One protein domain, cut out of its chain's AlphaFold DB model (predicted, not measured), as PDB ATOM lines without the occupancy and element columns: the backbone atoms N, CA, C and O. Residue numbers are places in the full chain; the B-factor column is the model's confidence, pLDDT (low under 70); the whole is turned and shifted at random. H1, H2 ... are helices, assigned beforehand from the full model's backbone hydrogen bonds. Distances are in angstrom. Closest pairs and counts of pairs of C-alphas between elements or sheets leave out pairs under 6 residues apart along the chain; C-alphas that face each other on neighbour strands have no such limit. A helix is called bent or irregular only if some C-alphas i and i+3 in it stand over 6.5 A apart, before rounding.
ATOM      1  N   ALA A   2      -2.555  25.980 -33.101       77.75
ATOM      2  CA  ALA A   2      -3.556  25.761 -34.138       77.75
ATOM      3  C   ALA A   2      -3.561  26.948 -35.123       77.75
ATOM      4  O   ALA A   2      -2.938  27.975 -34.867       77.75
ATOM      5  N   PHE A   3      -4.229  26.789 -36.264       83.19
ATOM      6  CA  PHE A   3      -4.512  27.904 -37.167       83.19
ATOM      7  C   PHE A   3      -5.959  28.328 -36.948       83.19
ATOM      8  O   PHE A   3      -6.873  27.613 -37.365       83.19
ATOM      9  N   ASP A   4      -6.129  29.444 -36.248       85.88
ATOM     10  CA  ASP A   4      -7.413  30.094 -36.015       85.88
ATOM     11  C   ASP A   4      -7.594  31.234 -37.036       85.88
ATOM     12  O   ASP A   4      -6.845  32.217 -36.988       85.88
ATOM     13  N   PRO A   5      -8.574  31.145 -37.957       84.75
ATOM     14  CA  PRO A   5      -8.820  32.205 -38.926       84.75
ATOM     15  C   PRO A   5      -9.242  33.530 -38.267       84.75
ATOM     16  O   PRO A   5      -9.009  34.580 -38.861       84.75
ATOM     17  N   ASN A   6      -9.807  33.525 -37.051       84.25
ATOM     18  CA  ASN A   6     -10.258  34.748 -36.378       84.25
ATOM     19  C   ASN A   6      -9.080  35.631 -35.938       84.25
ATOM     20  O   ASN A   6      -9.085  36.842 -36.175       84.25
ATOM     21  N   GLN A   7      -8.045  35.033 -35.340       88.00
ATOM     22  CA  GLN A   7      -6.798  35.724 -35.007       88.00
ATOM     23  C   GLN A   7      -6.006  36.127 -36.258       88.00
ATOM     24  O   GLN A   7      -5.597  37.284 -36.385       88.00
ATOM     25  N   GLU A   8      -5.819  35.199 -37.197       88.31
ATOM     26  CA  GLU A   8      -4.953  35.382 -38.370       88.31
ATOM     27  C   GLU A   8      -5.521  36.424 -39.358       88.31
ATOM     28  O   GLU A   8      -4.793  37.276 -39.878       88.31
ATOM     29  N   LEU A   9      -6.845  36.447 -39.568       91.00
ATOM     30  CA  LEU A   9      -7.508  37.388 -40.483       91.00
ATOM     31  C   LEU A   9      -7.875  38.731 -39.833       91.00
ATOM     32  O   LEU A   9      -8.480  39.576 -40.491       91.00
ATOM     33  N   LYS A  10      -7.462  39.001 -38.587       90.62
ATOM     34  CA  LYS A  10      -7.734  40.268 -37.873       90.62
ATOM     35  C   LYS A  10      -7.302  41.530 -38.639       90.62
ATOM     36  O   LYS A  10      -7.872  42.600 -38.445       90.62
ATOM     37  N   ASN A  11      -6.305  41.415 -39.521       91.31
ATOM     38  CA  ASN A  11      -5.810  42.511 -40.364       91.31
ATOM     39  C   ASN A  11      -6.386  42.528 -41.796       91.31
ATOM     40  O   ASN A  11      -6.118  43.480 -42.540       91.31
ATOM     41  N   PHE A  12      -7.171  41.513 -42.168       96.06
ATOM     42  CA  PHE A  12      -7.688  41.250 -43.512       96.06
ATOM     43  C   PHE A  12      -9.230  41.321 -43.506       96.06
ATOM     44  O   PHE A  12      -9.883  40.327 -43.191       96.06
ATOM     45  N   PRO A  13      -9.837  42.486 -43.799       96.25
ATOM     46  CA  PRO A  13     -11.295  42.637 -43.806       96.25
ATOM     47  C   PRO A  13     -11.957  41.690 -44.815       96.25
ATOM     48  O   PRO A  13     -11.561  41.637 -45.979       96.25
ATOM     49  N   CYS A  14     -12.970  40.952 -44.361       97.00
ATOM     50  CA  CYS A  14     -13.792  40.057 -45.173       97.00
ATOM     51  C   CYS A  14     -15.238  40.011 -44.629       97.00
ATOM     52  O   CYS A  14     -15.559  40.706 -43.664       97.00
ATOM     53  N   THR A  15     -16.147  39.225 -45.218       95.56
ATOM     54  CA  THR A  15     -17.524  39.129 -44.687       95.56
ATOM     55  C   THR A  15     -17.644  38.167 -43.501       95.56
ATOM     56  O   THR A  15     -18.603  38.254 -42.747       95.56
ATOM     57  N   PHE A  16     -16.662  37.289 -43.274       94.00
ATOM     58  CA  PHE A  16     -16.675  36.343 -42.147       94.00
ATOM     59  C   PHE A  16     -16.103  36.912 -40.836       94.00
ATOM     60  O   PHE A  16     -16.367  36.345 -39.784       94.00
ATOM     61  N   ASN A  17     -15.381  38.042 -40.864       92.56
ATOM     62  CA  ASN A  17     -14.937  38.765 -39.658       92.56
ATOM     63  C   ASN A  17     -15.757  40.041 -39.371       92.56
ATOM     64  O   ASN A  17     -15.274  40.973 -38.723       92.56
ATOM     65  N   LEU A  18     -17.007  40.077 -39.845       91.62
ATOM     66  CA  LEU A  18     -17.994  41.078 -39.439       91.62
ATOM     67  C   LEU A  18     -18.389  40.883 -37.969       91.62
ATOM     68  O   LEU A  18     -18.503  39.759 -37.489       91.62
ATOM     69  N   LYS A  19     -18.657  41.993 -37.282       88.06
ATOM     70  CA  LYS A  19     -19.269  42.029 -35.952       88.06
ATOM     71  C   LYS A  19     -20.604  42.747 -36.075       88.06
ATOM     72  O   LYS A  19     -20.636  43.970 -36.156       88.06
ATOM     73  N   THR A  20     -21.685  41.989 -36.188       79.94
ATOM     74  CA  THR A  20     -23.045  42.531 -36.283       79.94
ATOM     75  C   THR A  20     -23.558  42.871 -34.890       79.94
ATOM     76  O   THR A  20     -23.614  41.975 -34.054       79.94
ATOM     77  N   GLY A  21     -23.981  44.117 -34.655       62.00
ATOM     78  CA  GLY A  21     -24.488  44.561 -33.340       62.00
ATOM     79  C   GLY A  21     -25.822  43.924 -32.916       62.00
ATOM     80  O   GLY A  21     -26.307  44.163 -31.820       62.00
ATOM     81  N   THR A  22     -26.437  43.110 -33.778       67.06
ATOM     82  CA  THR A  22     -27.575  42.247 -33.439       67.06
ATOM     83  C   THR A  22     -27.492  40.914 -34.184       67.06
ATOM     84  O   THR A  22     -26.941  40.822 -35.286       67.06
ATOM     85  N   LYS A  23     -28.073  39.869 -33.583       74.25
ATOM     86  CA  LYS A  23     -28.225  38.522 -34.154       74.25
ATOM     87  C   LYS A  23     -29.180  38.566 -35.352       74.25
ATOM     88  O   LYS A  23     -30.382  38.777 -35.196       74.25
ATOM     89  N   ILE A  24     -28.647  38.382 -36.559       81.31
ATOM     90  CA  ILE A  24     -29.427  38.423 -37.806       81.31
ATOM     91  C   ILE A  24     -30.343  37.191 -37.891       81.31
ATOM     92  O   ILE A  24     -29.880  36.060 -37.754       81.31
ATOM     93  N   SER A  25     -31.643  37.395 -38.125       79.06
ATOM     94  CA  SER A  25     -32.622  36.301 -38.209       79.06
ATOM     95  C   SER A  25     -32.559  35.542 -39.541       79.06
ATOM     96  O   SER A  25     -32.165  36.093 -40.572       79.06
ATOM     97  N   HIS A  26     -33.013  34.281 -39.547       81.12
ATOM     98  CA  HIS A  26     -33.047  33.449 -40.758       81.12
ATOM     99  C   HIS A  26     -33.875  34.104 -41.879       81.12
ATOM    100  O   HIS A  26     -33.373  34.282 -42.988       81.12
ATOM    101  N   GLN A  27     -35.077  34.609 -41.562       79.75
ATOM    102  CA  GLN A  27     -35.910  35.365 -42.509       79.75
ATOM    103  C   GLN A  27     -35.168  36.560 -43.120       79.75
ATOM    104  O   GLN A  27     -35.318  36.853 -44.307       79.75
ATOM    105  N   ARG A  28     -34.322  37.240 -42.333       84.94
ATOM    106  CA  ARG A  28     -33.542  38.378 -42.820       84.94
ATOM    107  C   ARG A  28     -32.439  37.944 -43.784       84.94
ATOM    108  O   ARG A  28     -32.203  38.641 -44.770       84.94
ATOM    109  N   PHE A  29     -31.809  36.789 -43.562       89.44
ATOM    110  CA  PHE A  29     -30.888  36.195 -44.537       89.44
ATOM    111  C   PHE A  29     -31.606  35.801 -45.839       89.44
ATOM    112  O   PHE A  29     -31.102  36.146 -46.908       89.44
ATOM    113  N   LEU A  30     -32.794  35.184 -45.777       86.88
ATOM    114  CA  LEU A  30     -33.619  34.867 -46.957       86.88
ATOM    115  C   LEU A  30     -33.982  36.136 -47.755       86.88
ATOM    116  O   LEU A  30     -33.729  36.229 -48.959       86.88
ATOM    117  N   HIS A  31     -34.467  37.177 -47.072       85.31
ATOM    118  CA  HIS A  31     -34.799  38.458 -47.695       85.31
ATOM    119  C   HIS A  31     -33.569  39.148 -48.310       85.31
ATOM    120  O   HIS A  31     -33.643  39.686 -49.420       85.31
ATOM    121  N   VAL A  32     -32.410  39.134 -47.635       91.75
ATOM    122  CA  VAL A  32     -31.165  39.695 -48.191       91.75
ATOM    123  C   VAL A  32     -30.693  38.884 -49.401       91.75
ATOM    124  O   VAL A  32     -30.379  39.508 -50.416       91.75
ATOM    125  N   ARG A  33     -30.711  37.542 -49.345       94.06
ATOM    126  CA  ARG A  33     -30.414  36.643 -50.479       94.06
ATOM    127  C   ARG A  33     -31.207  37.065 -51.710       94.06
ATOM    128  O   ARG A  33     -30.625  37.442 -52.725       94.06
ATOM    129  N   THR A  34     -32.529  37.065 -51.603       89.88
ATOM    130  CA  THR A  34     -33.422  37.244 -52.753       89.88
ATOM    131  C   THR A  34     -33.366  38.663 -53.317       89.88
ATOM    132  O   THR A  34     -33.298  38.838 -54.533       89.88
ATOM    133  N   ASN A  35     -33.252  39.696 -52.472       88.62
ATOM    134  CA  ASN A  35     -33.041  41.059 -52.970       88.62
ATOM    135  C   ASN A  35     -31.683  41.244 -53.671       88.62
ATOM    136  O   ASN A  35     -31.620  42.006 -54.634       88.62
ATOM    137  N   VAL A  36     -30.603  40.615 -53.181       93.12
ATOM    138  CA  VAL A  36     -29.251  40.754 -53.761       93.12
ATOM    139  C   VAL A  36     -29.092  39.905 -55.026       93.12
ATOM    140  O   VAL A  36     -28.429  40.353 -55.958       93.12
ATOM    141  N   GLN A  37     -29.751  38.748 -55.117       92.12
ATOM    142  CA  GLN A  37     -29.813  37.963 -56.352       92.12
ATOM    143  C   GLN A  37     -30.475  38.778 -57.475       92.12
ATOM    144  O   GLN A  37     -29.852  39.037 -58.500       92.12
ATOM    145  N   GLN A  38     -31.653  39.352 -57.219       87.25
ATOM    146  CA  GLN A  38     -32.307  40.256 -58.171       87.25
ATOM    147  C   GLN A  38     -31.513  41.558 -58.456       87.25
ATOM    148  O   GLN A  38     -31.780  42.241 -59.448       87.25
ATOM    149  N   ASP A  39     -30.581  41.969 -57.582       87.50
ATOM    150  CA  ASP A  39     -29.652  43.078 -57.860       87.50
ATOM    151  C   ASP A  39     -28.527  42.665 -58.830       87.50
ATOM    152  O   ASP A  39     -27.919  43.536 -59.452       87.50
ATOM    153  N   LEU A  40     -28.231  41.365 -58.953       90.44
ATOM    154  CA  LEU A  40     -27.283  40.802 -59.921       90.44
ATOM    155  C   LEU A  40     -27.944  40.537 -61.278       90.44
ATOM    156  O   LEU A  40     -27.363  40.880 -62.308       90.44
ATOM    157  N   ASP A  41     -29.157  39.979 -61.279       86.75
ATOM    158  CA  ASP A  41     -29.860  39.534 -62.492       86.75
ATOM    159  C   ASP A  41     -30.159  40.685 -63.479       86.75
ATOM    160  O   ASP A  41     -30.252  40.470 -64.686       86.75
ATOM    161  N   LEU A  42     -30.238  41.927 -62.980       79.94
ATOM    162  CA  LEU A  42     -30.385  43.144 -63.794       79.94
ATOM    163  C   LEU A  42     -29.194  43.423 -64.726       79.94
ATOM    164  O   LEU A  42     -29.362  44.133 -65.716       79.94
ATOM    165  N   ASN A  43     -28.007  42.884 -64.418       64.81
ATOM    166  CA  ASN A  43     -26.799  42.919 -65.254       64.81
ATOM    167  C   ASN A  43     -26.360  44.330 -65.740       64.81
ATOM    168  O   ASN A  43     -25.636  44.459 -66.727       64.81
ATOM    169  N   ASP A  44     -26.791  45.394 -65.044       71.62
ATOM    170  CA  ASP A  44     -26.598  46.813 -65.400       71.62
ATOM    171  C   ASP A  44     -25.632  47.566 -64.455       71.62
ATOM    172  O   ASP A  44     -25.484  48.788 -64.543       71.62
ATOM    173  N   GLY A  45     -25.004  46.848 -63.518       76.94
ATOM    174  CA  GLY A  45     -24.082  47.389 -62.516       76.94
ATOM    175  C   GLY A  45     -22.607  47.341 -62.925       76.94
ATOM    176  O   GLY A  45     -22.201  46.586 -63.808       76.94
ATOM    177  N   ALA A  46     -21.774  48.127 -62.239       87.38
ATOM    178  CA  ALA A  46     -20.322  48.035 -62.402       87.38
ATOM    179  C   ALA A  46     -19.772  46.699 -61.855       87.38
ATOM    180  O   ALA A  46     -20.369  46.080 -60.974       87.38
ATOM    181  N   VAL A  47     -18.589  46.273 -62.316       91.88
ATOM    182  CA  VAL A  47     -17.962  45.005 -61.876       91.88
ATOM    183  C   VAL A  47     -17.778  44.952 -60.351       91.88
ATOM    184  O   VAL A  47     -18.039  43.913 -59.751       91.88
ATOM    185  N   SER A  48     -17.427  46.071 -59.706       91.81
ATOM    186  CA  SER A  48     -17.353  46.184 -58.240       91.81
ATOM    187  C   SER A  48     -18.713  46.019 -57.548       91.81
ATOM    188  O   SER A  48     -18.787  45.443 -56.464       91.81
ATOM    189  N   GLU A  49     -19.817  46.440 -58.180       92.88
ATOM    190  CA  GLU A  49     -21.167  46.186 -57.662       92.88
ATOM    191  C   GLU A  49     -21.542  44.704 -57.726       92.88
ATOM    192  O   GLU A  49     -22.151  44.199 -56.782       92.88
ATOM    193  N   LYS A  50     -21.141  43.992 -58.791       95.38
ATOM    194  CA  LYS A  50     -21.303  42.533 -58.861       95.38
ATOM    195  C   LYS A  50     -20.432  41.829 -57.813       95.38
ATOM    196  O   LYS A  50     -20.946  40.992 -57.078       95.38
ATOM    197  N   VAL A  51     -19.155  42.196 -57.693       96.75
ATOM    198  CA  VAL A  51     -18.209  41.595 -56.731       96.75
ATOM    199  C   VAL A  51     -18.709  41.714 -55.288       96.75
ATOM    200  O   VAL A  51     -18.856  40.693 -54.619       96.75
ATOM    201  N   ARG A  52     -19.079  42.918 -54.822       96.19
ATOM    202  CA  ARG A  52     -19.598  43.099 -53.451       96.19
ATOM    203  C   ARG A  52     -20.912  42.348 -53.199       96.19
ATOM    204  O   ARG A  52     -21.151  41.902 -52.081       96.19
ATOM    205  N   ASN A  53     -21.767  42.204 -54.218       96.62
ATOM    206  CA  ASN A  53     -23.017  41.445 -54.117       96.62
ATOM    207  C   ASN A  53     -22.744  39.938 -53.994       96.62
ATOM    208  O   ASN A  53     -23.351  39.286 -53.151       96.62
ATOM    209  N   LEU A  54     -21.809  39.391 -54.778       97.75
ATOM    210  CA  LEU A  54     -21.402  37.984 -54.690       97.75
ATOM    211  C   LEU A  54     -20.680  37.661 -53.367       97.75
ATOM    212  O   LEU A  54     -20.924  36.604 -52.785       97.75
ATOM    213  N   ASN A  55     -19.837  38.565 -52.856       98.38
ATOM    214  CA  ASN A  55     -19.190  38.407 -51.547       98.38
ATOM    215  C   ASN A  55     -20.202  38.461 -50.392       98.38
ATOM    216  O   ASN A  55     -20.123  37.654 -49.467       98.38
ATOM    217  N   LEU A  56     -21.202  39.346 -50.478       97.81
ATOM    218  CA  LEU A  56     -22.334  39.356 -49.553       97.81
ATOM    219  C   LEU A  56     -23.128  38.042 -49.623       97.81
ATOM    220  O   LEU A  56     -23.350  37.412 -48.590       97.81
ATOM    221  N   LEU A  57     -23.520  37.599 -50.823       97.69
ATOM    222  CA  LEU A  57     -24.256  36.344 -51.003       97.69
ATOM    223  C   LEU A  57     -23.467  35.135 -50.498       97.69
ATOM    224  O   LEU A  57     -24.052  34.286 -49.840       97.69
ATOM    225  N   THR A  58     -22.152  35.083 -50.722       98.12
ATOM    226  CA  THR A  58     -21.266  34.033 -50.188       98.12
ATOM    227  C   THR A  58     -21.476  33.836 -48.685       98.12
ATOM    228  O   THR A  58     -21.681  32.717 -48.222       98.12
ATOM    229  N   TRP A  59     -21.465  34.924 -47.913       96.75
ATOM    230  CA  TRP A  59     -21.661  34.855 -46.467       96.75
ATOM    231  C   TRP A  59     -23.133  34.636 -46.079       96.75
ATOM    232  O   TRP A  59     -23.402  33.858 -45.168       96.75
ATOM    233  N   VAL A  60     -24.099  35.217 -46.798       96.25
ATOM    234  CA  VAL A  60     -25.538  34.966 -46.570       96.25
ATOM    235  C   VAL A  60     -25.886  33.485 -46.761       96.25
ATOM    236  O   VAL A  60     -26.460  32.879 -45.863       96.25
ATOM    237  N   PHE A  61     -25.485  32.875 -47.878       95.75
ATOM    238  CA  PHE A  61     -25.697  31.452 -48.147       95.75
ATOM    239  C   PHE A  61     -24.957  30.552 -47.143       95.75
ATOM    240  O   PHE A  61     -25.486  29.516 -46.751       95.75
ATOM    241  N   TYR A  62     -23.783  30.952 -46.645       94.31
ATOM    242  CA  TYR A  62     -23.147  30.221 -45.545       94.31
ATOM    243  C   TYR A  62     -24.013  30.228 -44.265       94.31
ATOM    244  O   TYR A  62     -24.218  29.176 -43.661       94.31
ATOM    245  N   ASN A  63     -24.570  31.385 -43.883       91.12
ATOM    246  CA  ASN A  63     -25.384  31.537 -42.666       91.12
ATOM    247  C   ASN A  63     -26.793  30.918 -42.763       91.12
ATOM    248  O   ASN A  63     -27.390  30.625 -41.731       91.12
ATOM    249  N   LEU A  64     -27.313  30.658 -43.969       88.56
ATOM    250  CA  LEU A  64     -28.528  29.844 -44.151       88.56
ATOM    251  C   LEU A  64     -28.322  28.366 -43.757       88.56
ATOM    252  O   LEU A  64     -29.296  27.655 -43.534       88.56
ATOM    253  N   ASN A  65     -27.067  27.926 -43.602       84.06
ATOM    254  CA  ASN A  65     -26.619  26.659 -43.010       84.06
ATOM    255  C   ASN A  65     -27.037  25.347 -43.716       84.06
ATOM    256  O   ASN A  65     -26.437  24.304 -43.431       84.06
ATOM    257  N   ASP A  66     -27.982  25.362 -44.656       86.50
ATOM    258  CA  ASP A  66     -28.377  24.174 -45.418       86.50
ATOM    259  C   ASP A  66     -27.282  23.676 -46.391       86.50
ATOM    260  O   ASP A  66     -26.282  24.345 -46.679       86.50
ATOM    261  N   ARG A  67     -27.459  22.448 -46.895       83.06
ATOM    262  CA  ARG A  67     -26.464  21.740 -47.715       83.06
ATOM    263  C   ARG A  67     -26.226  22.378 -49.086       83.06
ATOM    264  O   ARG A  67     -25.094  22.335 -49.575       83.06
ATOM    265  N   GLU A  68     -27.254  22.939 -49.712       90.75
ATOM    266  CA  GLU A  68     -27.149  23.528 -51.047       90.75
ATOM    267  C   GLU A  68     -26.651  24.972 -50.963       90.75
ATOM    268  O   GLU A  68     -25.729  25.329 -51.696       90.75
ATOM    269  N   SER A  69     -27.112  25.754 -49.985       90.56
ATOM    270  CA  SER A  69     -26.548  27.079 -49.699       90.56
ATOM    271  C   SER A  69     -25.060  27.004 -49.328       90.56
ATOM    272  O   SER A  69     -24.255  27.802 -49.815       90.56
ATOM    273  N   LYS A  70     -24.622  25.981 -48.578       90.06
ATOM    274  CA  LYS A  70     -23.186  25.738 -48.335       90.06
ATOM    275  C   LYS A  70     -22.397  25.498 -49.628       90.06
ATOM    276  O   LYS A  70     -21.328  26.092 -49.787       90.06
ATOM    277  N   LYS A  71     -22.909  24.709 -50.583       93.88
ATOM    278  CA  LYS A  71     -22.282  24.551 -51.914       93.88
ATOM    279  C   LYS A  71     -22.249  25.871 -52.688       93.88
ATOM    280  O   LYS A  71     -21.227  26.203 -53.286       93.88
ATOM    281  N   GLU A  72     -23.347  26.618 -52.664       96.31
ATOM    282  CA  GLU A  72     -23.486  27.866 -53.413       96.31
ATOM    283  C   GLU A  72     -22.551  28.959 -52.876       96.31
ATOM    284  O   GLU A  72     -21.917  29.656 -53.667       96.31
ATOM    285  N   SER A  73     -22.327  29.029 -51.557       96.81
ATOM    286  CA  SER A  73     -21.324  29.929 -50.964       96.81
ATOM    287  C   SER A  73     -19.919  29.712 -51.550       96.81
ATOM    288  O   SER A  73     -19.238  30.664 -51.928       96.81
ATOM    289  N   LEU A  74     -19.509  28.450 -51.725       96.50
ATOM    290  CA  LEU A  74     -18.225  28.078 -52.328       96.50
ATOM    291  C   LEU A  74     -18.179  28.429 -53.823       96.50
ATOM    292  O   LEU A  74     -17.141  28.879 -54.317       96.50
ATOM    293  N   ARG A  75     -19.295  28.249 -54.545       97.81
ATOM    294  CA  ARG A  75     -19.416  28.587 -55.972       97.81
ATOM    295  C   ARG A  75     -19.290  30.093 -56.205       97.81
ATOM    296  O   ARG A  75     -18.515  30.509 -57.064       97.81
ATOM    297  N   LEU A  76     -20.009  30.898 -55.425       97.94
ATOM    298  CA  LEU A  76     -20.014  32.361 -55.506       97.94
ATOM    299  C   LEU A  76     -18.651  32.953 -55.141       97.94
ATOM    300  O   LEU A  76     -18.135  33.804 -55.866       97.94
ATOM    301  N   ASN A  77     -18.022  32.459 -54.071       98.38
ATOM    302  CA  ASN A  77     -16.699  32.923 -53.665       98.38
ATOM    303  C   ASN A  77     -15.636  32.618 -54.733       98.38
ATOM    304  O   ASN A  77     -14.783  33.453 -55.042       98.38
ATOM    305  N   LYS A  78     -15.725  31.434 -55.355       98.06
ATOM    306  CA  LYS A  78     -14.895  31.067 -56.504       98.06
ATOM    307  C   LYS A  78     -15.148  31.987 -57.708       98.06
ATOM    308  O   LYS A  78     -14.177  32.442 -58.305       98.06
ATOM    309  N   GLU A  79     -16.405  32.305 -58.027       97.94
ATOM    310  CA  GLU A  79     -16.758  33.234 -59.114       97.94
ATOM    311  C   GLU A  79     -16.122  34.619 -58.903       97.94
ATOM    312  O   GLU A  79     -15.539  35.170 -59.836       97.94
ATOM    313  N   VAL A  80     -16.129  35.153 -57.674       98.19
ATOM    314  CA  VAL A  80     -15.426  36.413 -57.358       98.19
ATOM    315  C   VAL A  80     -13.920  36.276 -57.562       98.19
ATOM    316  O   VAL A  80     -13.308  37.135 -58.201       98.19
ATOM    317  N   LEU A  81     -13.302  35.202 -57.062       98.12
ATOM    318  CA  LEU A  81     -11.859  34.983 -57.200       98.12
ATOM    319  C   LEU A  81     -11.429  34.837 -58.668       98.12
ATOM    320  O   LEU A  81     -10.361  35.326 -59.035       98.12
ATOM    321  N   GLU A  82     -12.259  34.237 -59.520       97.69
ATOM    322  CA  GLU A  82     -12.025  34.157 -60.966       97.69
ATOM    323  C   GLU A  82     -12.230  35.522 -61.648       97.69
ATOM    324  O   GLU A  82     -11.329  35.995 -62.344       97.69
ATOM    325  N   MET A  83     -13.342  36.219 -61.378       96.44
ATOM    326  CA  MET A  83     -13.627  37.563 -61.910       96.44
ATOM    327  C   MET A  83     -12.554  38.608 -61.566       96.44
ATOM    328  O   MET A  83     -12.290  39.513 -62.354       96.44
ATOM    329  N   THR A  84     -11.959  38.505 -60.378       96.69
ATOM    330  CA  THR A  84     -11.003  39.484 -59.829       96.69
ATOM    331  C   THR A  84      -9.543  39.052 -59.947       96.69
ATOM    332  O   THR A  84      -8.670  39.684 -59.353       96.69
ATOM    333  N   GLN A  85      -9.260  37.976 -60.695       96.81
ATOM    334  CA  GLN A  85      -7.911  37.415 -60.866       96.81
ATOM    335  C   GLN A  85      -7.199  37.169 -59.518       96.81
ATOM    336  O   GLN A  85      -6.005  37.417 -59.368       96.81
ATOM    337  N   ARG A  86      -7.971  36.712 -58.522       95.94
ATOM    338  CA  ARG A  86      -7.583  36.484 -57.118       95.94
ATOM    339  C   ARG A  86      -7.068  37.719 -56.359       95.94
ATOM    340  O   ARG A  86      -6.470  37.569 -55.303       95.94
ATOM    341  N   LYS A  87      -7.341  38.942 -56.829       96.06
ATOM    342  CA  LYS A  87      -6.951  40.190 -56.138       96.06
ATOM    343  C   LYS A  87      -8.022  40.794 -55.216       96.06
ATOM    344  O   LYS A  87      -7.767  41.824 -54.601       96.06
ATOM    345  N   ASN A  88      -9.200  40.182 -55.064       97.88
ATOM    346  CA  ASN A  88     -10.192  40.637 -54.081       97.88
ATOM    347  C   ASN A  88      -9.900  40.093 -52.667       97.88
ATOM    348  O   ASN A  88      -9.922  38.883 -52.437       97.88
ATOM    349  N   LEU A  89      -9.652  41.002 -51.718       98.00
ATOM    350  CA  LEU A  89      -9.241  40.659 -50.353       98.00
ATOM    351  C   LEU A  89     -10.350  39.945 -49.561       98.00
ATOM    352  O   LEU A  89     -10.073  38.958 -48.876       98.00
ATOM    353  N   THR A  90     -11.600  40.400 -49.706       98.31
ATOM    354  CA  THR A  90     -12.781  39.803 -49.067       98.31
ATOM    355  C   THR A  90     -12.926  38.334 -49.450       98.31
ATOM    356  O   THR A  90     -12.978  37.479 -48.571       98.31
ATOM    357  N   ALA A  91     -12.927  38.021 -50.749       98.50
ATOM    358  CA  ALA A  91     -13.132  36.667 -51.255       98.50
ATOM    359  C   ALA A  91     -11.995  35.708 -50.866       98.50
ATOM    360  O   ALA A  91     -12.234  34.526 -50.611       98.50
ATOM    361  N   LEU A  92     -10.754  36.197 -50.761       98.50
ATOM    362  CA  LEU A  92      -9.649  35.401 -50.220       98.50
ATOM    363  C   LEU A  92      -9.834  35.121 -48.721       98.50
ATOM    364  O   LEU A  92      -9.713  33.970 -48.309       98.50
ATOM    365  N   GLY A  93     -10.188  36.130 -47.915       98.12
ATOM    366  CA  GLY A  93     -10.474  35.950 -46.485       98.12
ATOM    367  C   GLY A  93     -11.650  34.999 -46.236       98.12
ATOM    368  O   GLY A  93     -11.551  34.085 -45.419       98.12
ATOM    369  N   ASN A  94     -12.721  35.141 -47.017       98.12
ATOM    370  CA  ASN A  94     -13.858  34.225 -47.046       98.12
ATOM    371  C   ASN A  94     -13.420  32.791 -47.390       98.12
ATOM    372  O   ASN A  94     -13.846  31.845 -46.732       98.12
ATOM    373  N   GLN A  95     -12.531  32.608 -48.376       98.00
ATOM    374  CA  GLN A  95     -12.040  31.281 -48.760       98.00
ATOM    375  C   GLN A  95     -11.206  30.618 -47.652       98.00
ATOM    376  O   GLN A  95     -11.303  29.402 -47.491       98.00
ATOM    377  N   VAL A  96     -10.423  31.388 -46.881       97.62
ATOM    378  CA  VAL A  96      -9.693  30.875 -45.704       97.62
ATOM    379  C   VAL A  96     -10.676  30.329 -44.670       97.62
ATOM    380  O   VAL A  96     -10.544  29.169 -44.277       97.62
ATOM    381  N   PHE A  97     -11.691  31.116 -44.286       94.81
ATOM    382  CA  PHE A  97     -12.749  30.667 -43.373       94.81
ATOM    383  C   PHE A  97     -13.448  29.409 -43.901       94.81
ATOM    384  O   PHE A  97     -13.455  28.389 -43.215       94.81
ATOM    385  N   LEU A  98     -13.963  29.442 -45.135       94.75
ATOM    386  CA  LEU A  98     -14.668  28.316 -45.754       94.75
ATOM    387  C   LEU A  98     -13.809  27.038 -45.791       94.75
ATOM    388  O   LEU A  98     -14.301  25.971 -45.437       94.75
ATOM    389  N   SER A  99     -12.517  27.127 -46.138       94.75
ATOM    390  CA  SER A  99     -11.612  25.961 -46.113       94.75
ATOM    391  C   SER A  99     -11.386  25.416 -44.702       94.75
ATOM    392  O   SER A  99     -11.431  24.205 -44.504       94.75
ATOM    393  N   CYS A 100     -11.203  26.283 -43.700       90.31
ATOM    394  CA  CYS A 100     -11.063  25.855 -42.306       90.31
ATOM    395  C   CYS A 100     -12.334  25.197 -41.752       90.31
ATOM    396  O   CYS A 100     -12.230  24.200 -41.039       90.31
ATOM    397  N   LEU A 101     -13.510  25.716 -42.116       86.12
ATOM    398  CA  LEU A 101     -14.826  25.191 -41.729       86.12
ATOM    399  C   LEU A 101     -15.156  23.858 -42.429       86.12
ATOM    400  O   LEU A 101     -15.890  23.042 -41.883       86.12
ATOM    401  N   GLN A 102     -14.557  23.592 -43.594       89.25
ATOM    402  CA  GLN A 102     -14.561  22.278 -44.253       89.25
ATOM    403  C   GLN A 102     -13.496  21.305 -43.705       89.25
ATOM    404  O   GLN A 102     -13.332  20.211 -44.238       89.25
ATOM    405  N   GLY A 103     -12.732  21.695 -42.679       90.81
ATOM    406  CA  GLY A 103     -11.634  20.901 -42.116       90.81
ATOM    407  C   GLY A 103     -10.310  20.984 -42.889       90.81
ATOM    408  O   GLY A 103      -9.273  20.591 -42.349       90.81
ATOM    409  N   ASP A 104     -10.283  21.564 -44.094       93.44
ATOM    410  CA  ASP A 104      -9.065  21.764 -44.891       93.44
ATOM    411  C   ASP A 104      -8.247  22.975 -44.400       93.44
ATOM    412  O   ASP A 104      -8.080  24.016 -45.048       93.44
ATOM    413  N   LYS A 105      -7.674  22.799 -43.207       92.81
ATOM    414  CA  LYS A 105      -6.740  23.742 -42.579       92.81
ATOM    415  C   LYS A 105      -5.412  23.861 -43.355       92.81
ATOM    416  O   LYS A 105      -4.628  24.760 -43.056       92.81
ATOM    417  N   ILE A 106      -5.140  22.994 -44.340       94.31
ATOM    418  CA  ILE A 106      -3.938  23.062 -45.191       94.31
ATOM    419  C   ILE A 106      -4.166  24.067 -46.325       94.31
ATOM    420  O   ILE A 106      -3.360  24.984 -46.503       94.31
ATOM    421  N   ASN A 107      -5.283  23.960 -47.046       94.62
ATOM    422  CA  ASN A 107      -5.668  24.939 -48.058       94.62
ATOM    423  C   ASN A 107      -5.966  26.309 -47.430       94.62
ATOM    424  O   ASN A 107      -5.503  27.319 -47.956       94.62
ATOM    425  N   GLY A 108      -6.611  26.352 -46.255       95.38
ATOM    426  CA  GLY A 108      -6.795  27.592 -45.486       95.38
ATOM    427  C   GLY A 108      -5.476  28.340 -45.240       95.38
ATOM    428  O   GLY A 108      -5.355  29.513 -45.591       95.38
ATOM    429  N   LYS A 109      -4.433  27.643 -44.760       95.94
ATOM    430  CA  LYS A 109      -3.076  28.207 -44.607       95.94
ATOM    431  C   LYS A 109      -2.447  28.657 -45.928       95.94
ATOM    432  O   LYS A 109      -1.782  29.690 -45.965       95.94
ATOM    433  N   LYS A 110      -2.639  27.900 -47.013       97.06
ATOM    434  CA  LYS A 110      -2.118  28.248 -48.347       97.06
ATOM    435  C   LYS A 110      -2.711  29.567 -48.857       97.06
ATOM    436  O   LYS A 110      -1.968  30.404 -49.360       97.06
ATOM    437  N   ILE A 111      -4.020  29.762 -48.697       97.56
ATOM    438  CA  ILE A 111      -4.718  30.995 -49.096       97.56
ATOM    439  C   ILE A 111      -4.374  32.150 -48.144       97.56
ATOM    440  O   ILE A 111      -4.221  33.289 -48.577       97.56
ATOM    441  N   PHE A 112      -4.182  31.877 -46.853       97.44
ATOM    442  CA  PHE A 112      -3.708  32.898 -45.921       97.44
ATOM    443  C   PHE A 112      -2.302  33.397 -46.277       97.44
ATOM    444  O   PHE A 112      -2.046  34.597 -46.204       97.44
ATOM    445  N   LYS A 113      -1.412  32.522 -46.764       97.19
ATOM    446  CA  LYS A 113      -0.134  32.973 -47.323       97.19
ATOM    447  C   LYS A 113      -0.333  33.878 -48.548       97.19
ATOM    448  O   LYS A 113       0.320  34.906 -48.639       97.19
ATOM    449  N   GLU A 114      -1.264  33.560 -49.443       97.25
ATOM    450  CA  GLU A 114      -1.592  34.417 -50.595       97.25
ATOM    451  C   GLU A 114      -2.075  35.820 -50.163       97.25
ATOM    452  O   GLU A 114      -1.693  36.818 -50.771       97.25
ATOM    453  N   LEU A 115      -2.819  35.926 -49.053       97.38
ATOM    454  CA  LEU A 115      -3.150  37.208 -48.412       97.38
ATOM    455  C   LEU A 115      -1.917  37.929 -47.835       97.38
ATOM    456  O   LEU A 115      -1.810  39.148 -47.971       97.38
ATOM    457  N   GLN A 116      -0.978  37.210 -47.211       97.25
ATOM    458  CA  GLN A 116       0.280  37.779 -46.700       97.25
ATOM    459  C   GLN A 116       1.214  38.263 -47.822       97.25
ATOM    460  O   GLN A 116       1.847  39.311 -47.675       97.25
ATOM    461  N   ASP A 117       1.270  37.528 -48.935       96.81
ATOM    462  CA  ASP A 117       2.029  37.883 -50.137       96.81
ATOM    463  C   ASP A 117       1.401  39.132 -50.803       96.81
ATOM    464  O   ASP A 117       2.114  40.093 -51.101       96.81
ATOM    465  N   LEU A 118       0.063  39.200 -50.926       96.25
ATOM    466  CA  LEU A 118      -0.657  40.410 -51.371       96.25
ATOM    467  C   LEU A 118      -0.463  41.613 -50.435       96.25
ATOM    468  O   LEU A 118      -0.466  42.748 -50.906       96.25
ATOM    469  N   ALA A 119      -0.260  41.394 -49.132       96.81
ATOM    470  CA  ALA A 119       0.039  42.465 -48.179       96.81
ATOM    471  C   ALA A 119       1.414  43.130 -48.393       96.81
ATOM    472  O   ALA A 119       1.688  44.152 -47.767       96.81
ATOM    473  N   GLN A 120       2.260  42.585 -49.281       97.44
ATOM    474  CA  GLN A 120       3.509  43.217 -49.722       97.44
ATOM    475  C   GLN A 120       3.353  44.012 -51.037       97.44
ATOM    476  O   GLN A 120       4.305  44.662 -51.469       97.44
ATOM    477  N   GLU A 121       2.192  43.972 -51.706       96.56
ATOM    478  CA  GLU A 121       1.962  44.765 -52.919       96.56
ATOM    479  C   GLU A 121       1.666  46.235 -52.586       96.56
ATOM    480  O   GLU A 121       0.852  46.542 -51.717       96.56
ATOM    481  N   ASN A 122       2.232  47.164 -53.366       95.88
ATOM    482  CA  ASN A 122       1.971  48.608 -53.231       95.88
ATOM    483  C   ASN A 122       0.477  48.987 -53.354       95.88
ATOM    484  O   ASN A 122       0.077  50.054 -52.903       95.88
ATOM    485  N   THR A 123      -0.340  48.128 -53.969       95.69
ATOM    486  CA  THR A 123      -1.796  48.277 -54.130       95.69
ATOM    487  C   THR A 123      -2.614  47.749 -52.945       95.69
ATOM    488  O   THR A 123      -3.838  47.880 -52.950       95.69
ATOM    489  N   PHE A 124      -1.991  47.157 -51.919       96.44
ATOM    490  CA  PHE A 124      -2.705  46.550 -50.789       96.44
ATOM    491  C   PHE A 124      -3.626  47.531 -50.051       96.44
ATOM    492  O   PHE A 124      -4.731  47.157 -49.660       96.44
ATOM    493  N   ASP A 125      -3.214  48.791 -49.893       96.31
ATOM    494  CA  ASP A 125      -4.018  49.806 -49.201       96.31
ATOM    495  C   ASP A 125      -5.308  50.168 -49.962       96.31
ATOM    496  O   ASP A 125      -6.317  50.490 -49.328       96.31
ATOM    497  N   ASP A 126      -5.311  50.053 -51.296       95.81
ATOM    498  CA  ASP A 126      -6.504  50.209 -52.137       95.81
ATOM    499  C   ASP A 126      -7.407  48.974 -52.028       95.81
ATOM    500  O   ASP A 126      -8.594  49.102 -51.726       95.81
ATOM    501  N   LEU A 127      -6.839  47.765 -52.168       96.75
ATOM    502  CA  LEU A 127      -7.571  46.493 -52.035       96.75
ATOM    503  C   LEU A 127      -8.241  46.358 -50.657       96.75
ATOM    504  O   LEU A 127      -9.387  45.917 -50.548       96.75
ATOM    505  N   LYS A 128      -7.548  46.790 -49.599       97.38
ATOM    506  CA  LYS A 128      -8.069  46.849 -48.232       97.38
ATOM    507  C   LYS A 128      -9.180  47.890 -48.079       97.38
ATOM    508  O   LYS A 128     -10.107  47.667 -47.307       97.38
ATOM    509  N   SER A 129      -9.124  48.999 -48.815       97.50
ATOM    510  CA  SER A 129     -10.163  50.039 -48.781       97.50
ATOM    511  C   SER A 129     -11.427  49.623 -49.540       97.50
ATOM    512  O   SER A 129     -12.527  49.903 -49.065       97.50
ATOM    513  N   GLU A 130     -11.294  48.895 -50.656       97.56
ATOM    514  CA  GLU A 130     -12.429  48.260 -51.337       97.56
ATOM    515  C   GLU A 130     -13.090  47.225 -50.413       97.56
ATOM    516  O   GLU A 130     -14.290  47.319 -50.165       97.56
ATOM    517  N   ALA A 131     -12.320  46.326 -49.789       98.06
ATOM    518  CA  ALA A 131     -12.849  45.312 -48.870       98.06
ATOM    519  C   ALA A 131     -13.554  45.905 -47.627       98.06
ATOM    520  O   ALA A 131     -14.621  45.429 -47.239       98.06
ATOM    521  N   ILE A 132     -13.041  46.996 -47.041       98.31
ATOM    522  CA  ILE A 132     -13.760  47.735 -45.979       98.31
ATOM    523  C   ILE A 132     -15.080  48.323 -46.512       98.31
ATOM    524  O   ILE A 132     -16.086  48.323 -45.802       98.31
ATOM    525  N   SER A 133     -15.125  48.770 -47.772       98.12
ATOM    526  CA  SER A 133     -16.367  49.249 -48.395       98.12
ATOM    527  C   SER A 133     -17.380  48.124 -48.662       98.12
ATOM    528  O   SER A 133     -18.588  48.360 -48.607       98.12
ATOM    529  N   GLU A 134     -16.917  46.889 -48.891       98.12
ATOM    530  CA  GLU A 134     -17.767  45.698 -49.012       98.12
ATOM    531  C   GLU A 134     -18.350  45.275 -47.654       98.12
ATOM    532  O   GLU A 134     -19.535  44.935 -47.571       98.12
ATOM    533  N   GLN A 135     -17.568  45.374 -46.571       97.81
ATOM    534  CA  GLN A 135     -18.077  45.233 -45.202       97.81
ATOM    535  C   GLN A 135     -19.121  46.317 -44.891       97.81
ATOM    536  O   GLN A 135     -20.232  46.004 -44.461       97.81
ATOM    537  N   ALA A 136     -18.815  47.586 -45.188       97.94
ATOM    538  CA  ALA A 136     -19.743  48.705 -45.024       97.94
ATOM    539  C   ALA A 136     -21.051  48.484 -45.805       97.94
ATOM    540  O   ALA A 136     -22.144  48.691 -45.274       97.94
ATOM    541  N   TYR A 137     -20.955  48.005 -47.049       97.56
ATOM    542  CA  TYR A 137     -22.108  47.637 -47.863       97.56
ATOM    543  C   TYR A 137     -22.913  46.490 -47.242       97.56
ATOM    544  O   TYR A 137     -24.137  46.603 -47.165       97.56
ATOM    545  N   THR A 138     -22.249  45.443 -46.746       97.06
ATOM    546  CA  THR A 138     -22.885  44.289 -46.090       97.06
ATOM    547  C   THR A 138     -23.709  44.712 -44.879       97.06
ATOM    548  O   THR A 138     -24.911  44.445 -44.845       97.06
ATOM    549  N   TYR A 139     -23.123  45.474 -43.949       96.00
ATOM    550  CA  TYR A 139     -23.865  46.034 -42.815       96.00
ATOM    551  C   TYR A 139     -25.079  46.867 -43.274       96.00
ATOM    552  O   TYR A 139     -26.172  46.750 -42.720       96.00
ATOM    553  N   SER A 140     -24.943  47.634 -44.366       95.06
ATOM    554  CA  SER A 140     -26.055  48.404 -44.947       95.06
ATOM    555  C   SER A 140     -27.203  47.543 -45.502       95.06
ATOM    556  O   SER A 140     -28.309  48.055 -45.696       95.06
ATOM    557  N   ARG A 141     -26.952  46.270 -45.837       93.94
ATOM    558  CA  ARG A 141     -27.960  45.326 -46.352       93.94
ATOM    559  C   ARG A 141     -28.623  44.542 -45.227       93.94
ATOM    560  O   ARG A 141     -29.837  44.350 -45.290       93.94
ATOM    561  N   LEU A 142     -27.858  44.176 -44.200       90.69
ATOM    562  CA  LEU A 142     -28.371  43.540 -42.989       90.69
ATOM    563  C   LEU A 142     -29.457  44.389 -42.321       90.69
ATOM    564  O   LEU A 142     -30.567  43.900 -42.128       90.69
ATOM    565  N   GLY A 143     -29.199  45.679 -42.098       87.25
ATOM    566  CA  GLY A 143     -30.127  46.547 -41.368       87.25
ATOM    567  C   GLY A 143     -30.077  46.324 -39.853       87.25
ATOM    568  O   GLY A 143     -29.190  45.632 -39.361       87.25
ATOM    569  N   GLY A 144     -30.985  46.965 -39.117       83.38
ATOM    570  CA  GLY A 144     -30.763  47.284 -37.702       83.38
ATOM    571  C   GLY A 144     -29.799  48.470 -37.552       83.38
ATOM    572  O   GLY A 144     -28.982  48.740 -38.440       83.38
ATOM    573  N   ILE A 145     -29.934  49.220 -36.463       83.94
ATOM    574  CA  ILE A 145     -29.328  50.554 -36.344       83.94
ATOM    575  C   ILE A 145     -27.807  50.478 -36.119       83.94
ATOM    576  O   ILE A 145     -27.069  51.059 -36.916       83.94
ATOM    577  N   ALA A 146     -27.322  49.628 -35.212       84.69
ATOM    578  CA  ALA A 146     -25.891  49.403 -34.986       84.69
ATOM    579  C   ALA A 146     -25.139  48.971 -36.264       84.69
ATOM    580  O   ALA A 146     -24.014  49.397 -36.535       84.69
ATOM    581  N   ASN A 147     -25.781  48.188 -37.136       91.25
ATOM    582  CA  ASN A 147     -25.213  47.852 -38.443       91.25
ATOM    583  C   ASN A 147     -25.149  49.092 -39.364       91.25
ATOM    584  O   ASN A 147     -24.163  49.293 -40.075       91.25
ATOM    585  N   TYR A 148     -26.144  49.983 -39.345       92.31
ATOM    586  CA  TYR A 148     -26.058  51.267 -40.052       92.31
ATOM    587  C   TYR A 148     -24.964  52.192 -39.486       92.31
ATOM    588  O   TYR A 148     -24.264  52.829 -40.275       92.31
ATOM    589  N   GLU A 149     -24.745  52.223 -38.172       91.44
ATOM    590  CA  GLU A 149     -23.645  52.959 -37.529       91.44
ATOM    591  C   GLU A 149     -22.268  52.462 -38.002       91.44
ATOM    592  O   GLU A 149     -21.439  53.235 -38.500       91.44
ATOM    593  N   LEU A 150     -22.045  51.142 -37.935       94.00
ATOM    594  CA  LEU A 150     -20.839  50.484 -38.444       94.00
ATOM    595  C   LEU A 150     -20.648  50.757 -39.943       94.00
ATOM    596  O   LEU A 150     -19.544  51.084 -40.386       94.00
ATOM    597  N   SER A 151     -21.729  50.712 -40.725       96.44
ATOM    598  CA  SER A 151     -21.722  51.057 -42.149       96.44
ATOM    599  C   SER A 151     -21.295  52.514 -42.394       96.44
ATOM    600  O   SER A 151     -20.424  52.763 -43.230       96.44
ATOM    601  N   ILE A 152     -21.826  53.479 -41.632       96.56
ATOM    602  CA  ILE A 152     -21.441  54.900 -41.698       96.56
ATOM    603  C   ILE A 152     -19.957  55.083 -41.364       96.56
ATOM    604  O   ILE A 152     -19.250  55.796 -42.081       96.56
ATOM    605  N   LYS A 153     -19.479  54.445 -40.291       96.81
ATOM    606  CA  LYS A 153     -18.088  54.504 -39.822       96.81
ATOM    607  C   LYS A 153     -17.112  54.006 -40.890       96.81
ATOM    608  O   LYS A 153     -16.169  54.720 -41.236       96.81
ATOM    609  N   LEU A 154     -17.375  52.829 -41.458       97.81
ATOM    610  CA  LEU A 154     -16.523  52.229 -42.485       97.81
ATOM    611  C   LEU A 154     -16.603  52.979 -43.826       97.81
ATOM    612  O   LEU A 154     -15.565  53.250 -44.429       97.81
ATOM    613  N   PHE A 155     -17.788  53.423 -44.273       98.38
ATOM    614  CA  PHE A 155     -17.872  54.246 -45.487       98.38
ATOM    615  C   PHE A 155     -17.144  55.590 -45.337       98.38
ATOM    616  O   PHE A 155     -16.468  56.003 -46.278       98.38
ATOM    617  N   LYS A 156     -17.227  56.264 -44.177       98.12
ATOM    618  CA  LYS A 156     -16.463  57.500 -43.914       98.12
ATOM    619  C   LYS A 156     -14.953  57.262 -44.047       98.12
ATOM    620  O   LYS A 156     -14.295  58.026 -44.749       98.12
ATOM    621  N   GLN A 157     -14.433  56.176 -43.467       97.62
ATOM    622  CA  GLN A 157     -13.022  55.780 -43.576       97.62
ATOM    623  C   GLN A 157     -12.582  55.548 -45.036       97.62
ATOM    624  O   GLN A 157     -11.512  56.002 -45.444       97.62
ATOM    625  N   CYS A 158     -13.406  54.879 -45.847       97.69
ATOM    626  CA  CYS A 158     -13.121  54.677 -47.270       97.69
ATOM    627  C   CYS A 158     -13.166  55.999 -48.063       97.69
ATOM    628  O   CYS A 158     -12.274  56.277 -48.863       97.69
ATOM    629  N   ILE A 159     -14.171  56.848 -47.825       97.75
ATOM    630  CA  ILE A 159     -14.353  58.130 -48.532       97.75
ATOM    631  C   ILE A 159     -13.248  59.141 -48.186       97.75
ATOM    632  O   ILE A 159     -12.873  59.934 -49.048       97.75
ATOM    633  N   GLU A 160     -12.688  59.106 -46.973       97.31
ATOM    634  CA  GLU A 160     -11.522  59.922 -46.603       97.31
ATOM    635  C   GLU A 160     -10.282  59.562 -47.442       97.31
ATOM    636  O   GLU A 160      -9.576  60.457 -47.907       97.31
ATOM    637  N   LYS A 161     -10.062  58.266 -47.707       96.81
ATOM    638  CA  LYS A 161      -8.988  57.792 -48.594       96.81
ATOM    639  C   LYS A 161      -9.249  58.089 -50.075       96.81
ATOM    640  O   LYS A 161      -8.350  58.566 -50.762       96.81
ATOM    641  N   CYS A 162     -10.455  57.808 -50.579       96.44
ATOM    642  CA  CYS A 162     -10.818  58.013 -51.989       96.44
ATOM    643  C   CYS A 162     -12.090  58.874 -52.131       96.44
ATOM    644  O   CYS A 162     -13.187  58.354 -52.370       96.44
ATOM    645  N   PRO A 163     -11.973  60.213 -52.027       96.94
ATOM    646  CA  PRO A 163     -13.127  61.117 -52.048       96.94
ATOM    647  C   PRO A 163     -13.828  61.206 -53.412       96.94
ATOM    648  O   PRO A 163     -14.920  61.765 -53.500       96.94
TER     649      PRO A 163
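Overview. This is residues 2 to 163 of the 949 residues of an uncharacterized protein of Biomphalaria glabrata (UniProt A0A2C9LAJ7). Five helices, H2 to H6, run up and down side by side in a zigzag, and a long helical hairpin, H7 and H8, crosses one side of it with H7 inward. Short H1 packs on H5, and residues 12 to 25, a long stretch with no named element, pass close to the middle before H2. The printed part has 162 residues with eight named helices, H1 to H8 in order, and no named strand: the class is all helix. It is compact, with a radius of gyration of the C-alphas of 15.0 A and spans of 42 by 35 by 32 A.

Arrangement. H1, residues 5 to 11, touches H5, residues 89 to 101, with the C-alphas of Pro 5 and Phe 97 closest at 6.1 A. H5 is the hub, touching five helices. H2, residues 26 to 41, and H3, residues 47 to 63, form a hairpin at a shallow tilt of 26 degrees; the closest C-alphas, of Phe 29 and Val 60, are 5.9 A apart. H3, H4, residues 67 to 83, and H5 form an up and down bundle, each helix running against the one before it. The closest C-alphas of H3 and H4, those of Thr 58 and Ser 73, are 4.2 A apart. H4 and H5 stand at 34 degrees, only just short of steep; Asn 77 and Ala 91 have their closest C-alphas, 5.7 A apart. H6, residues 105 to 118, touches H5 at 16 degrees, opposite ways, with C-alphas 108 and 96 closest at 4.4 A. H7, residues 124 to 142, touches H3 at a steep tilt of 58 degrees, with its residues 134 to 138 alone; the closest C-alphas, of Arg 52 and Glu 134, are 5.5 A apart. H8, residues 145 to 161, makes a hairpin with H7, C-alphas 136 and 151 being closest at 4.2 A. Every O i to N i+4 pair is within hydrogen-bond range in H2, H3, H5, H6 and H7; H4 and H8 have 12 of 13 each, and H1 has 1 of 3, beside 1 of 4 O i to N i+3 pairs.

Along the chain. H1 begins at C-alpha 5, (-8.820, 32.205, -38.926), and is irregular, with C-alphas 8 and 11 7.5 A apart. H2 measures 22.8 A, H3 24.6 A and H4 24.8 A from first to last C-alpha. H7, the longest at 27.0 A, begins at (-2.705, 46.550, -50.789). H8, 24.8 A, ends at C-alpha 161, (-8.988, 57.792, -48.594).

Size, cuts and confidence. The C-alphas of Ala 2 and Asp 44 are farthest apart, 44.2 A. The printed part has no cut. The link from H1 to H2 is long; the other links are tight. The mean pLDDT of the printed part is 92.6, with residues 21, 22 and 43 under 70.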